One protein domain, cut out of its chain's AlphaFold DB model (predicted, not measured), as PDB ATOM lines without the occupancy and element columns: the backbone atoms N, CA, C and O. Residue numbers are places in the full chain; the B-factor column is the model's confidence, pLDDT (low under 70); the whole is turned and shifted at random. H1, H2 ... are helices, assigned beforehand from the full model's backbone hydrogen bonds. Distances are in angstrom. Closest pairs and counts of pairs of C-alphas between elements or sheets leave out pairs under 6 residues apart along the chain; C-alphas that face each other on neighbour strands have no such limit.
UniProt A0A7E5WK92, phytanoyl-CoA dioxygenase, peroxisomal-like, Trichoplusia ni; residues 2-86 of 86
ATOM      1  N   ALA A   2       2.325  47.382  17.412       97.31
ATOM      2  CA  ALA A   2       3.453  47.062  18.273       97.31
ATOM      3  C   ALA A   2       3.511  45.543  18.549       97.31
ATOM      4  O   ALA A   2       2.525  44.837  18.314       97.31
ATOM      5  N   PRO A   3       4.648  45.002  19.024       97.88
ATOM      6  CA  PRO A   3       4.720  43.605  19.444       97.88
ATOM      7  C   PRO A   3       3.662  43.282  20.509       97.88
ATOM      8  O   PRO A   3       3.600  43.950  21.536       97.88
ATOM      9  N   GLY A   4       2.847  42.254  20.262       97.12
ATOM     10  CA  GLY A   4       1.736  41.850  21.134       97.12
ATOM     11  C   GLY A   4       0.358  42.316  20.653       97.12
ATOM     12  O   GLY A   4      -0.641  41.672  20.978       97.12
ATOM     13  N   ASP A   5       0.291  43.354  19.814       98.19
ATOM     14  CA  ASP A   5      -0.972  43.766  19.199       98.19
ATOM     15  C   ASP A   5      -1.534  42.627  18.344       98.19
ATOM     16  O   ASP A   5      -0.822  41.997  17.556       98.19
ATOM     17  N   THR A   6      -2.839  42.392  18.467       98.19
ATOM     18  CA  THR A   6      -3.540  41.331  17.743       98.19
ATOM     19  C   THR A   6      -4.713  41.918  16.976       98.19
ATOM     20  O   THR A   6      -5.451  42.754  17.492       98.19
ATOM     21  N   VAL A   7      -4.892  41.467  15.736       97.56
ATOM     22  CA  VAL A   7      -6.031  41.833  14.896       97.56
ATOM     23  C   VAL A   7      -6.837  40.583  14.563       97.56
ATOM     24  O   VAL A   7      -6.269  39.535  14.255       97.56
ATOM     25  N   PHE A   8      -8.161  40.697  14.629       98.19
ATOM     26  CA  PHE A   8      -9.096  39.639  14.255       98.19
ATOM     27  C   PHE A   8      -9.751  40.003  12.929       98.19
ATOM     28  O   PHE A   8     -10.285  41.102  12.785       98.19
ATOM     29  N   LEU A   9      -9.695  39.088  11.962       97.81
ATOM     30  CA  LEU A   9     -10.212  39.301  10.613       97.81
ATOM     31  C   LEU A   9     -11.276  38.249  10.292       97.81
ATOM     32  O   LEU A   9     -11.126  37.076  10.634       97.81
ATOM     33  N   HIS A  10     -12.331  38.667   9.596       98.00
ATOM     34  CA  HIS A  10     -13.287  37.749   8.982       98.00
ATOM     35  C   HIS A  10     -12.681  37.156   7.690       98.00
ATOM     36  O   HIS A  10     -12.043  37.909   6.952       98.00
ATOM     37  N   PRO A  11     -12.889  35.866   7.348       97.12
ATOM     38  CA  PRO A  11     -12.270  35.235   6.170       97.12
ATOM     39  C   PRO A  11     -12.644  35.872   4.820       97.12
ATOM     40  O   PRO A  11     -11.897  35.736   3.858       97.12
ATOM     41  N   TYR A  12     -13.769  36.588   4.741       96.44
ATOM     42  CA  TYR A  12     -14.174  37.334   3.536       96.44
ATOM     43  C   TYR A  12     -13.652  38.771   3.471       96.44
ATOM     44  O   TYR A  12     -13.929  39.478   2.504       96.44
ATOM     45  N   LEU A  13     -12.906  39.230   4.478       97.94
ATOM     46  CA  LEU A  13     -12.259  40.531   4.398       97.94
ATOM     47  C   LEU A  13     -11.140  40.470   3.353       97.94
ATOM     48  O   LEU A  13     -10.144  39.767   3.539       97.94
ATOM     49  N   LEU A  14     -11.279  41.244   2.277       97.50
ATOM     50  CA  LEU A  14     -10.206  41.423   1.307       97.50
ATOM     51  C   LEU A  14      -9.032  42.141   1.982       97.50
ATOM     52  O   LEU A  14      -9.179  43.255   2.483       97.50
ATOM     53  N   HIS A  15      -7.867  41.501   2.008       97.38
ATOM     54  CA  HIS A  15      -6.678  42.048   2.649       97.38
ATOM     55  C   HIS A  15      -5.398  41.574   1.954       97.38
ATOM     56  O   HIS A  15      -5.388  40.594   1.211       97.38
ATOM     57  N   GLY A  16      -4.302  42.285   2.210       96.50
ATOM     58  CA  GLY A  16      -2.983  41.981   1.669       96.50
ATOM     59  C   GLY A  16      -1.887  42.704   2.444       96.50
ATOM     60  O   GLY A  16      -2.146  43.638   3.204       96.50
ATOM     61  N   SER A  17      -0.644  42.260   2.274       96.50
ATOM     62  CA  SER A  17       0.508  42.934   2.877       96.50
ATOM     63  C   SER A  17       0.971  44.098   2.009       96.50
ATOM     64  O   SER A  17       1.263  43.910   0.832       96.50
ATOM     65  N   GLY A  18       1.130  45.278   2.609       97.12
ATOM     66  CA  GLY A  18       1.887  46.360   1.979       97.12
ATOM     67  C   GLY A  18       3.374  45.994   1.815       97.12
ATOM     68  O   GLY A  18       3.887  45.192   2.613       97.12
ATOM     69  N   PRO A  19       4.068  46.573   0.815       97.44
ATOM     70  CA  PRO A  19       5.478  46.298   0.555       97.44
ATOM     71  C   PRO A  19       6.355  46.685   1.750       97.44
ATOM     72  O   PRO A  19       6.148  47.716   2.392       97.44
ATOM     73  N   ASN A  20       7.365  45.863   2.043       97.50
ATOM     74  CA  ASN A  20       8.379  46.195   3.037       97.50
ATOM     75  C   ASN A  20       9.516  46.978   2.367       97.50
ATOM     76  O   ASN A  20      10.396  46.387   1.754       97.50
ATOM     77  N   VAL A  21       9.487  48.305   2.492       97.56
ATOM     78  CA  VAL A  21      10.502  49.215   1.926       97.56
ATOM     79  C   VAL A  21      11.703  49.449   2.857       97.56
ATOM     80  O   VAL A  21      12.577  50.258   2.562       97.56
ATOM     81  N   SER A  22      11.747  48.765   4.005       97.06
ATOM     82  CA  SER A  22      12.858  48.860   4.957       97.06
ATOM     83  C   SER A  22      13.959  47.834   4.660       97.06
ATOM     84  O   SER A  22      13.760  46.886   3.906       97.06
ATOM     85  N   LYS A  23      15.118  47.979   5.318       98.06
ATOM     86  CA  LYS A  23      16.206  46.979   5.292       98.06
ATOM     87  C   LYS A  23      16.031  45.850   6.323       98.06
ATOM     88  O   LYS A  23      16.910  45.007   6.461       98.06
ATOM     89  N   ASN A  24      14.921  45.845   7.061       97.69
ATOM     90  CA  ASN A  24      14.653  44.907   8.151       97.69
ATOM     91  C   ASN A  24      13.611  43.856   7.749       97.69
ATOM     92  O   ASN A  24      12.825  44.060   6.826       97.69
ATOM     93  N   TYR A  25      13.539  42.758   8.502       97.62
ATOM     94  CA  TYR A  25      12.507  41.732   8.339       97.62
ATOM     95  C   TYR A  25      11.328  41.971   9.288       97.62
ATOM     96  O   TYR A  25      11.512  42.088  10.501       97.62
ATOM     97  N   ARG A  26      10.102  41.982   8.750       96.94
ATOM     98  CA  ARG A  26       8.860  42.048   9.537       96.94
ATOM     99  C   ARG A  26       8.366  40.634   9.855       96.94
ATOM    100  O   ARG A  26       8.146  39.851   8.937       96.94
ATOM    101  N   LYS A  27       8.158  40.322  11.139       97.12
ATOM    102  CA  LYS A  27       7.629  39.029  11.611       97.12
ATOM    103  C   LYS A  27       6.186  39.173  12.092       97.12
ATOM    104  O   LYS A  27       5.849  40.167  12.728       97.12
ATOM    105  N   ALA A  28       5.365  38.168  11.807       97.50
ATOM    106  CA  ALA A  28       4.009  38.012  12.324       97.50
ATOM    107  C   ALA A  28       3.697  36.515  12.463       97.50
ATOM    108  O   ALA A  28       4.285  35.698  11.753       97.50
ATOM    109  N   ILE A  29       2.778  36.168  13.363       97.62
ATOM    110  CA  ILE A  29       2.226  34.817  13.498       97.62
ATOM    111  C   ILE A  29       0.712  34.892  13.318       97.62
ATOM    112  O   ILE A  29       0.080  35.830  13.802       97.62
ATOM    113  N   THR A  30       0.136  33.940  12.588       96.56
ATOM    114  CA  THR A  30      -1.295  33.923  12.274       96.56
ATOM    115  C   THR A  30      -1.889  32.548  12.537       96.56
ATOM    116  O   THR A  30      -1.243  31.516  12.349       96.56
ATOM    117  N   PHE A  31      -3.148  32.545  12.966       96.19
ATOM    118  CA  PHE A  31      -3.944  31.347  13.199       96.19
ATOM    119  C   PHE A  31      -5.343  31.584  12.635       96.19
ATOM    120  O   PHE A  31      -5.877  32.686  12.753       96.19
ATOM    121  N   HIS A  32      -5.935  30.551  12.040       96.75
ATOM    122  CA  HIS A  32      -7.335  30.565  11.627       96.75
ATOM    123  C   HIS A  32      -8.102  29.611  12.534       96.75
ATOM    124  O   HIS A  32      -7.752  28.435  12.637       96.75
ATOM    125  N   PHE A  33      -9.133  30.128  13.197       96.38
ATOM    126  CA  PHE A  33     -10.026  29.338  14.034       96.38
ATOM    127  C   PHE A  33     -11.356  29.144  13.313       96.38
ATOM    128  O   PHE A  33     -11.847  30.050  12.643       96.38
ATOM    129  N   ALA A  34     -11.943  27.966  13.485       96.19
ATOM    130  CA  ALA A  34     -13.285  27.647  13.025       96.19
ATOM    131  C   ALA A  34     -14.073  27.038  14.186       96.19
ATOM    132  O   ALA A  34     -13.499  26.405  15.076       96.19
ATOM    133  N   ASN A  35     -15.388  27.240  14.183       95.88
ATOM    134  CA  ASN A  35     -16.267  26.559  15.122       95.88
ATOM    135  C   ASN A  35     -16.225  25.045  14.839       95.88
ATOM    136  O   ASN A  35     -16.239  24.641  13.676       95.88
ATOM    137  N   SER A  36     -16.198  24.202  15.877       95.44
ATOM    138  CA  SER A  36     -16.166  22.745  15.707       95.44
ATOM    139  C   SER A  36     -17.400  22.187  14.989       95.44
ATOM    140  O   SER A  36     -17.322  21.086  14.454       95.44
ATOM    141  N   PHE A  37     -18.512  22.926  14.926       95.62
ATOM    142  CA  PHE A  37     -19.716  22.545  14.176       95.62
ATOM    143  C   PHE A  37     -19.642  22.812  12.660       95.62
ATOM    144  O   PHE A  37     -20.516  22.349  11.924       95.62
ATOM    145  N   CYS A  38     -18.628  23.535  12.171       96.38
ATOM    146  CA  CYS A  38     -18.421  23.745  10.734       96.38
ATOM    147  C   CYS A  38     -18.194  22.416   9.992       96.38
ATOM    148  O   CYS A  38     -17.865  21.403  10.597       96.38
ATOM    149  N   HIS A  39     -18.355  22.408   8.672       95.44
ATOM    150  CA  HIS A  39     -18.210  21.201   7.861       95.44
ATOM    151  C   HIS A  39     -17.352  21.467   6.627       95.44
ATOM    152  O   HIS A  39     -17.214  22.601   6.170       95.44
ATOM    153  N   TYR A  40     -16.775  20.395   6.095       94.69
ATOM    154  CA  TYR A  40     -16.130  20.413   4.790       94.69
ATOM    155  C   TYR A  40     -17.208  20.414   3.707       94.69
ATOM    156  O   TYR A  40     -18.160  19.639   3.793       94.69
ATOM    157  N   ILE A  41     -17.060  21.289   2.717       94.31
ATOM    158  CA  ILE A  41     -17.966  21.375   1.568       94.31
ATOM    159  C   ILE A  41     -17.373  20.632   0.375       94.31
ATOM    160  O   ILE A  41     -16.149  20.516   0.263       94.31
ATOM    161  N   ASP A  42     -18.241  20.171  -0.521       92.88
ATOM    162  CA  ASP A  42     -17.806  19.811  -1.863       92.88
ATOM    163  C   ASP A  42     -17.417  21.089  -2.617       92.88
ATOM    164  O   ASP A  42     -18.101  22.112  -2.547       92.88
ATOM    165  N   ILE A  43     -16.273  21.032  -3.286       92.12
ATOM    166  CA  ILE A  43     -15.675  22.146  -4.018       92.12
ATOM    167  C   ILE A  43     -15.732  21.933  -5.532       92.12
ATOM    168  O   ILE A  43     -15.287  22.813  -6.268       92.12
ATOM    169  N   ALA A  44     -16.283  20.814  -6.009       92.94
ATOM    170  CA  ALA A  44     -16.529  20.596  -7.429       92.94
ATOM    171  C   ALA A  44     -17.435  21.701  -8.008       92.94
ATOM    172  O   ALA A  44     -18.452  22.071  -7.423       92.94
ATOM    173  N   GLY A  45     -17.047  22.264  -9.151       94.94
ATOM    174  CA  GLY A  45     -17.732  23.378  -9.806       94.94
ATOM    175  C   GLY A  45     -17.521  24.746  -9.146       94.94
ATOM    176  O   GLY A  45     -18.114  25.727  -9.591       94.94
ATOM    177  N   THR A  46     -16.697  24.843  -8.096       96.00
ATOM    178  CA  THR A  46     -16.399  26.111  -7.411       96.00
ATOM    179  C   THR A  46     -15.075  26.711  -7.877       96.00
ATOM    180  O   THR A  46     -14.225  26.038  -8.459       96.00
ATOM    181  N   VAL A  47     -14.834  27.982  -7.545       94.75
ATOM    182  CA  VAL A  47     -13.543  28.640  -7.825       94.75
ATOM    183  C   VAL A  47     -12.368  28.007  -7.065       94.75
ATOM    184  O   VAL A  47     -11.214  28.234  -7.417       94.75
ATOM    185  N   GLN A  48     -12.640  27.214  -6.024       94.38
ATOM    186  CA  GLN A  48     -11.637  26.524  -5.216       94.38
ATOM    187  C   GLN A  48     -11.218  25.161  -5.794       94.38
ATOM    188  O   GLN A  48     -10.240  24.587  -5.311       94.38
ATOM    189  N   GLU A  49     -11.914  24.646  -6.814       95.69
ATOM    190  CA  GLU A  49     -11.660  23.319  -7.391       95.69
ATOM    191  C   GLU A  49     -10.218  23.173  -7.905       95.69
ATOM    192  O   GLU A  49      -9.518  22.218  -7.567       95.69
ATOM    193  N   GLU A  50      -9.737  24.157  -8.667       95.00
ATOM    194  CA  GLU A  50      -8.405  24.119  -9.282       95.00
ATOM    195  C   GLU A  50      -7.275  24.107  -8.243       95.00
ATOM    196  O   GLU A  50      -6.258  23.431  -8.415       95.00
ATOM    197  N   MET A  51      -7.470  24.791  -7.112       93.12
ATOM    198  CA  MET A  51      -6.520  24.750  -6.001       93.12
ATOM    199  C   MET A  51      -6.418  23.338  -5.411       93.12
ATOM    200  O   MET A  51      -5.314  22.871  -5.122       93.12
ATOM    201  N   ALA A  52      -7.550  22.656  -5.223       93.75
ATOM    202  CA  ALA A  52      -7.557  21.310  -4.664       93.75
ATOM    203  C   ALA A  52      -6.952  20.284  -5.622       93.75
ATOM    204  O   ALA A  52      -6.093  19.513  -5.195       93.75
ATOM    205  N   LYS A  53      -7.290  20.342  -6.917       94.56
ATOM    206  CA  LYS A  53      -6.648  19.506  -7.947       94.56
ATOM    207  C   LYS A  53      -5.134  19.690  -7.960       94.56
ATOM    208  O   LYS A  53      -4.390  18.712  -7.977       94.56
ATOM    209  N   GLY A  54      -4.671  20.943  -7.907       94.25
ATOM    210  CA  GLY A  54      -3.247  21.251  -7.828       94.25
ATOM    211  C   GLY A  54      -2.594  20.599  -6.609       94.25
ATOM    212  O   GLY A  54      -1.580  19.919  -6.738       94.25
ATOM    213  N   PHE A  55      -3.197  20.752  -5.426       93.25
ATOM    214  CA  PHE A  55      -2.708  20.139  -4.191       93.25
ATOM    215  C   PHE A  55      -2.627  18.607  -4.274       93.25
ATOM    216  O   PHE A  55      -1.594  18.025  -3.930       93.25
ATOM    217  N   GLU A  56      -3.686  17.956  -4.749       93.50
ATOM    218  CA  GLU A  56      -3.762  16.497  -4.862       93.50
ATOM    219  C   GLU A  56      -2.748  15.949  -5.871       93.50
ATOM    220  O   GLU A  56      -2.042  14.988  -5.564       93.50
ATOM    221  N   TYR A  57      -2.562  16.630  -7.005       94.56
ATOM    222  CA  TYR A  57      -1.526  16.303  -7.986       94.56
ATOM    223  C   TYR A  57      -0.112  16.329  -7.382       94.56
ATOM    224  O   TYR A  57       0.704  15.431  -7.618       94.56
ATOM    225  N   TYR A  58       0.204  17.342  -6.567       93.06
ATOM    226  CA  TYR A  58       1.502  17.412  -5.890       93.06
ATOM    227  C   TYR A  58       1.682  16.317  -4.833       93.06
ATOM    228  O   TYR A  58       2.796  15.813  -4.672       93.06
ATOM    229  N   ASN A  59       0.619  15.949  -4.117       91.44
ATOM    230  CA  ASN A  59       0.669  14.853  -3.150       91.44
ATOM    231  C   ASN A  59       0.904  13.511  -3.842       91.44
ATOM    232  O   ASN A  59       1.770  12.751  -3.407       91.44
ATOM    233  N   GLU A  60       0.210  13.252  -4.950       93.00
ATOM    234  CA  GLU A  60       0.378  12.023  -5.723       93.00
ATOM    235  C   GLU A  60       1.815  11.882  -6.236       93.00
ATOM    236  O   GLU A  60       2.428  10.826  -6.078       93.00
ATOM    237  N   LYS A  61       2.421  12.975  -6.723       93.75
ATOM    238  CA  LYS A  61       3.847  12.999  -7.104       93.75
ATOM    239  C   LYS A  61       4.807  12.660  -5.965       93.75
ATOM    240  O   LYS A  61       5.917  12.204  -6.226       93.75
ATOM    241  N   LYS A  62       4.409  12.892  -4.715       92.00
ATOM    242  CA  LYS A  62       5.175  12.519  -3.517       92.00
ATOM    243  C   LYS A  62       4.826  11.119  -2.998       92.00
ATOM    244  O   LYS A  62       5.293  10.745  -1.927       92.00
ATOM    245  N   GLY A  63       4.005  10.358  -3.725       92.25
ATOM    246  CA  GLY A  63       3.532   9.036  -3.315       92.25
ATOM    247  C   GLY A  63       2.468   9.074  -2.216       92.25
ATOM    248  O   GLY A  63       2.202   8.051  -1.588       92.25
ATOM    249  N   MET A  64       1.857  10.234  -1.956       90.25
ATOM    250  CA  MET A  64       0.824  10.406  -0.938       90.25
ATOM    251  C   MET A  64      -0.560  10.442  -1.592       90.25
ATOM    252  O   MET A  64      -0.899  11.393  -2.290       90.25
ATOM    253  N   LYS A  65      -1.397   9.436  -1.326       86.75
ATOM    254  CA  LYS A  65      -2.817   9.444  -1.717       86.75
ATOM    255  C   LYS A  65      -3.645  10.122  -0.628       86.75
ATOM    256  O   LYS A  65      -4.225   9.452   0.219       86.75
ATOM    257  N   LEU A  66      -3.622  11.453  -0.615       90.44
ATOM    258  CA  LEU A  66      -4.311  12.273   0.378       90.44
ATOM    259  C   LEU A  66      -5.146  13.345  -0.320       90.44
ATOM    260  O   LEU A  66      -4.579  14.201  -1.006       90.44
ATOM    261  N   SER A  67      -6.465  13.308  -0.106       91.12
ATOM    262  CA  SER A  67      -7.367  14.336  -0.627       91.12
ATOM    263  C   SER A  67      -7.126  15.683   0.052       91.12
ATOM    264  O   SER A  67      -6.582  15.766   1.164       91.12
ATOM    265  N   TYR A  68      -7.566  16.759  -0.593       91.50
ATOM    266  CA  TYR A  68      -7.501  18.099  -0.018       91.50
ATOM    267  C   TYR A  68      -8.217  18.178   1.343       91.50
ATOM    268  O   TYR A  68      -7.670  18.711   2.311       91.50
ATOM    269  N   VAL A  69      -9.412  17.590   1.448       92.19
ATOM    270  CA  VAL A  69     -10.214  17.575   2.684       92.19
ATOM    271  C   VAL A  69      -9.534  16.769   3.788       92.19
ATOM    272  O   VAL A  69      -9.483  17.217   4.936       92.19
ATOM    273  N   ASP A  70      -8.961  15.611   3.461       92.56
ATOM    274  CA  ASP A  70      -8.278  14.783   4.455       92.56
ATOM    275  C   ASP A  70      -7.061  15.502   5.037       92.56
ATOM    276  O   ASP A  70      -6.856  15.486   6.251       92.56
ATOM    277  N   ALA A  71      -6.296  16.219   4.207       92.12
ATOM    278  CA  ALA A  71      -5.182  17.032   4.684       92.12
ATOM    279  C   ALA A  71      -5.620  18.055   5.744       92.12
ATOM    280  O   ALA A  71      -4.932  18.228   6.757       92.12
ATOM    281  N   TRP A  72      -6.776  18.696   5.562       92.69
ATOM    282  CA  TRP A  72      -7.335  19.586   6.577       92.69
ATOM    283  C   TRP A  72      -7.774  18.837   7.831       92.69
ATOM    284  O   TRP A  72      -7.432  19.282   8.924       92.69
ATOM    285  N   ARG A  73      -8.438  17.684   7.710       92.69
ATOM    286  CA  ARG A  73      -8.839  16.860   8.870       92.69
ATOM    287  C   ARG A  73      -7.653  16.453   9.743       92.69
ATOM    288  O   ARG A  73      -7.749  16.494  10.967       92.69
ATOM    289  N   TYR A  74      -6.520  16.101   9.137       91.94
ATOM    290  CA  TYR A  74      -5.306  15.750   9.882       91.94
ATOM    291  C   TYR A  74      -4.651  16.960  10.564       91.94
ATOM    292  O   TYR A  74      -4.128  16.843  11.684       91.94
ATOM    293  N   LYS A  75      -4.668  18.123   9.897       91.56
ATOM    294  CA  LYS A  75      -4.056  19.367  10.392       91.56
ATOM    295  C   LYS A  75      -4.900  20.074  11.450       91.56
ATOM    296  O   LYS A  75      -4.323  20.689  12.345       91.56
ATOM    297  N   CYS A  76      -6.226  19.987  11.375       93.44
ATOM    298  CA  CYS A  76      -7.137  20.567  12.356       93.44
ATOM    299  C   CYS A  76      -6.909  19.951  13.745       93.44
ATOM    300  O   CYS A  76      -6.739  18.739  13.897       93.44
ATOM    301  N   LYS A  77      -6.885  20.805  14.773       93.88
ATOM    302  CA  LYS A  77      -6.736  20.409  16.177       93.88
ATOM    303  C   LYS A  77      -7.812  21.085  17.008       93.88
ATOM    304  O   LYS A  77      -8.077  22.274  16.844       93.88
ATOM    305  N   GLN A  78      -8.402  20.325  17.920       95.19
ATOM    306  CA  GLN A  78      -9.308  20.867  18.918       95.19
ATOM    307  C   GLN A  78      -8.506  21.709  19.908       95.19
ATOM    308  O   GLN A  78      -7.590  21.211  20.558       95.19
ATOM    309  N   VAL A  79      -8.856  22.989  20.009       95.44
ATOM    310  CA  VAL A  79      -8.197  23.930  20.925       95.44
ATOM    311  C   VAL A  79      -8.988  24.065  22.225       95.44
ATOM    312  O   VAL A  79      -8.408  24.110  23.305       95.44
ATOM    313  N   LYS A  80     -10.322  24.125  22.135       94.81
ATOM    314  CA  LYS A  80     -11.225  24.284  23.282       94.81
ATOM    315  C   LYS A  80     -12.622  23.750  22.954       94.81
ATOM    316  O   LYS A  80     -13.033  23.787  21.799       94.81
ATOM    317  N   GLY A  81     -13.361  23.322  23.980       93.88
ATOM    318  CA  GLY A  81     -14.747  22.854  23.852       93.88
ATOM    319  C   GLY A  81     -14.835  21.417  23.349       93.88
ATOM    320  O   GLY A  81     -13.863  20.676  23.460       93.88
ATOM    321  N   THR A  82     -15.991  21.025  22.818       92.31
ATOM    322  CA  THR A  82     -16.255  19.662  22.330       92.31
ATOM    323  C   THR A  82     -15.925  19.540  20.845       92.31
ATOM    324  O   THR A  82     -16.286  20.412  20.045       92.31
ATOM    325  N   ARG A  83     -15.264  18.440  20.459       89.00
ATOM    326  CA  ARG A  83     -15.098  18.093  19.045       89.00
ATOM    327  C   ARG A  83     -16.439  17.697  18.447       89.00
ATOM    328  O   ARG A  83     -17.144  16.886  19.036       89.00
ATOM    329  N   SER A  84     -16.755  18.241  17.281       91.12
ATOM    330  CA  SER A  84     -17.956  17.870  16.539       91.12
ATOM    331  C   SER A  84     -17.559  17.462  15.125       91.12
ATOM    332  O   SER A  84     -17.066  16.358  14.929       91.12
ATOM    333  N   ASN A  85     -17.731  18.353  14.153       92.25
ATOM    334  CA  ASN A  85     -17.605  18.058  12.730       92.25
ATOM    335  C   ASN A  85     -16.189  18.314  12.170       92.25
ATOM    336  O   ASN A  85     -15.800  17.638  11.215       92.25
ATOM    337  N   LEU A  86     -15.423  19.250  12.754       91.19
ATOM    338  CA  LEU A  86     -14.000  19.498  12.441       91.19
ATOM    339  C   LEU A  86     -13.044  18.793  13.431       91.19
ATOM    340  O   LEU A  86     -13.318  18.784  14.655       91.19
TER     341      LEU A  86
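What this domain is: This is residues 2 to 86 of the 86 residues of the protein "phytanoyl-CoA dioxygenase, peroxisomal-like" of Trichoplusia ni (UniProt A0A7E5WK92). Here is little regular structure: a long winding stretch, residues 2 to 48, makes a loose loop that folds back on itself, with residues 12 to 26 sticking out, then leads to two short helices, H1 and H2, at the other end. The 85 printed residues hold two named helices, H1 then H2, and no named strand; the class is all helix, with 21 residues in named elements. The whole is loose, with a radius of gyration of the C-alphas of 17.1 A and spans of 42 by 36 by 26 A.

Where its parts are: Start at C-alpha 2, at (3.453, 47.062, 18.273). Find C-alpha 49 at (-11.660, 23.319, -7.391); from there H1, residues 49 to 61, runs 18.6 A. H2, residues 68 to 75, runs 11.0 A to C-alpha 75 at (-4.056, 19.367, 10.392).

How they stand to each other: Look at residues 52 to 56, with which alone H1 only just touches H2, with 3 pairs of C-alphas within 8 A; the closest C-alphas, of Ala 52 and Tyr 68, are 5.6 A apart. Their lines are only just about perpendicular, at 71 degrees. In H1 and H2 every O i to N i+4 pair is within hydrogen-bond range.

The domain as a whole: The C-alphas farthest apart, of Lys 23 and Ser 84, are 46.3 A apart. The printed part has no cut, the link from H1 to H2 is short, and no printed residue is under 70 in pLDDT.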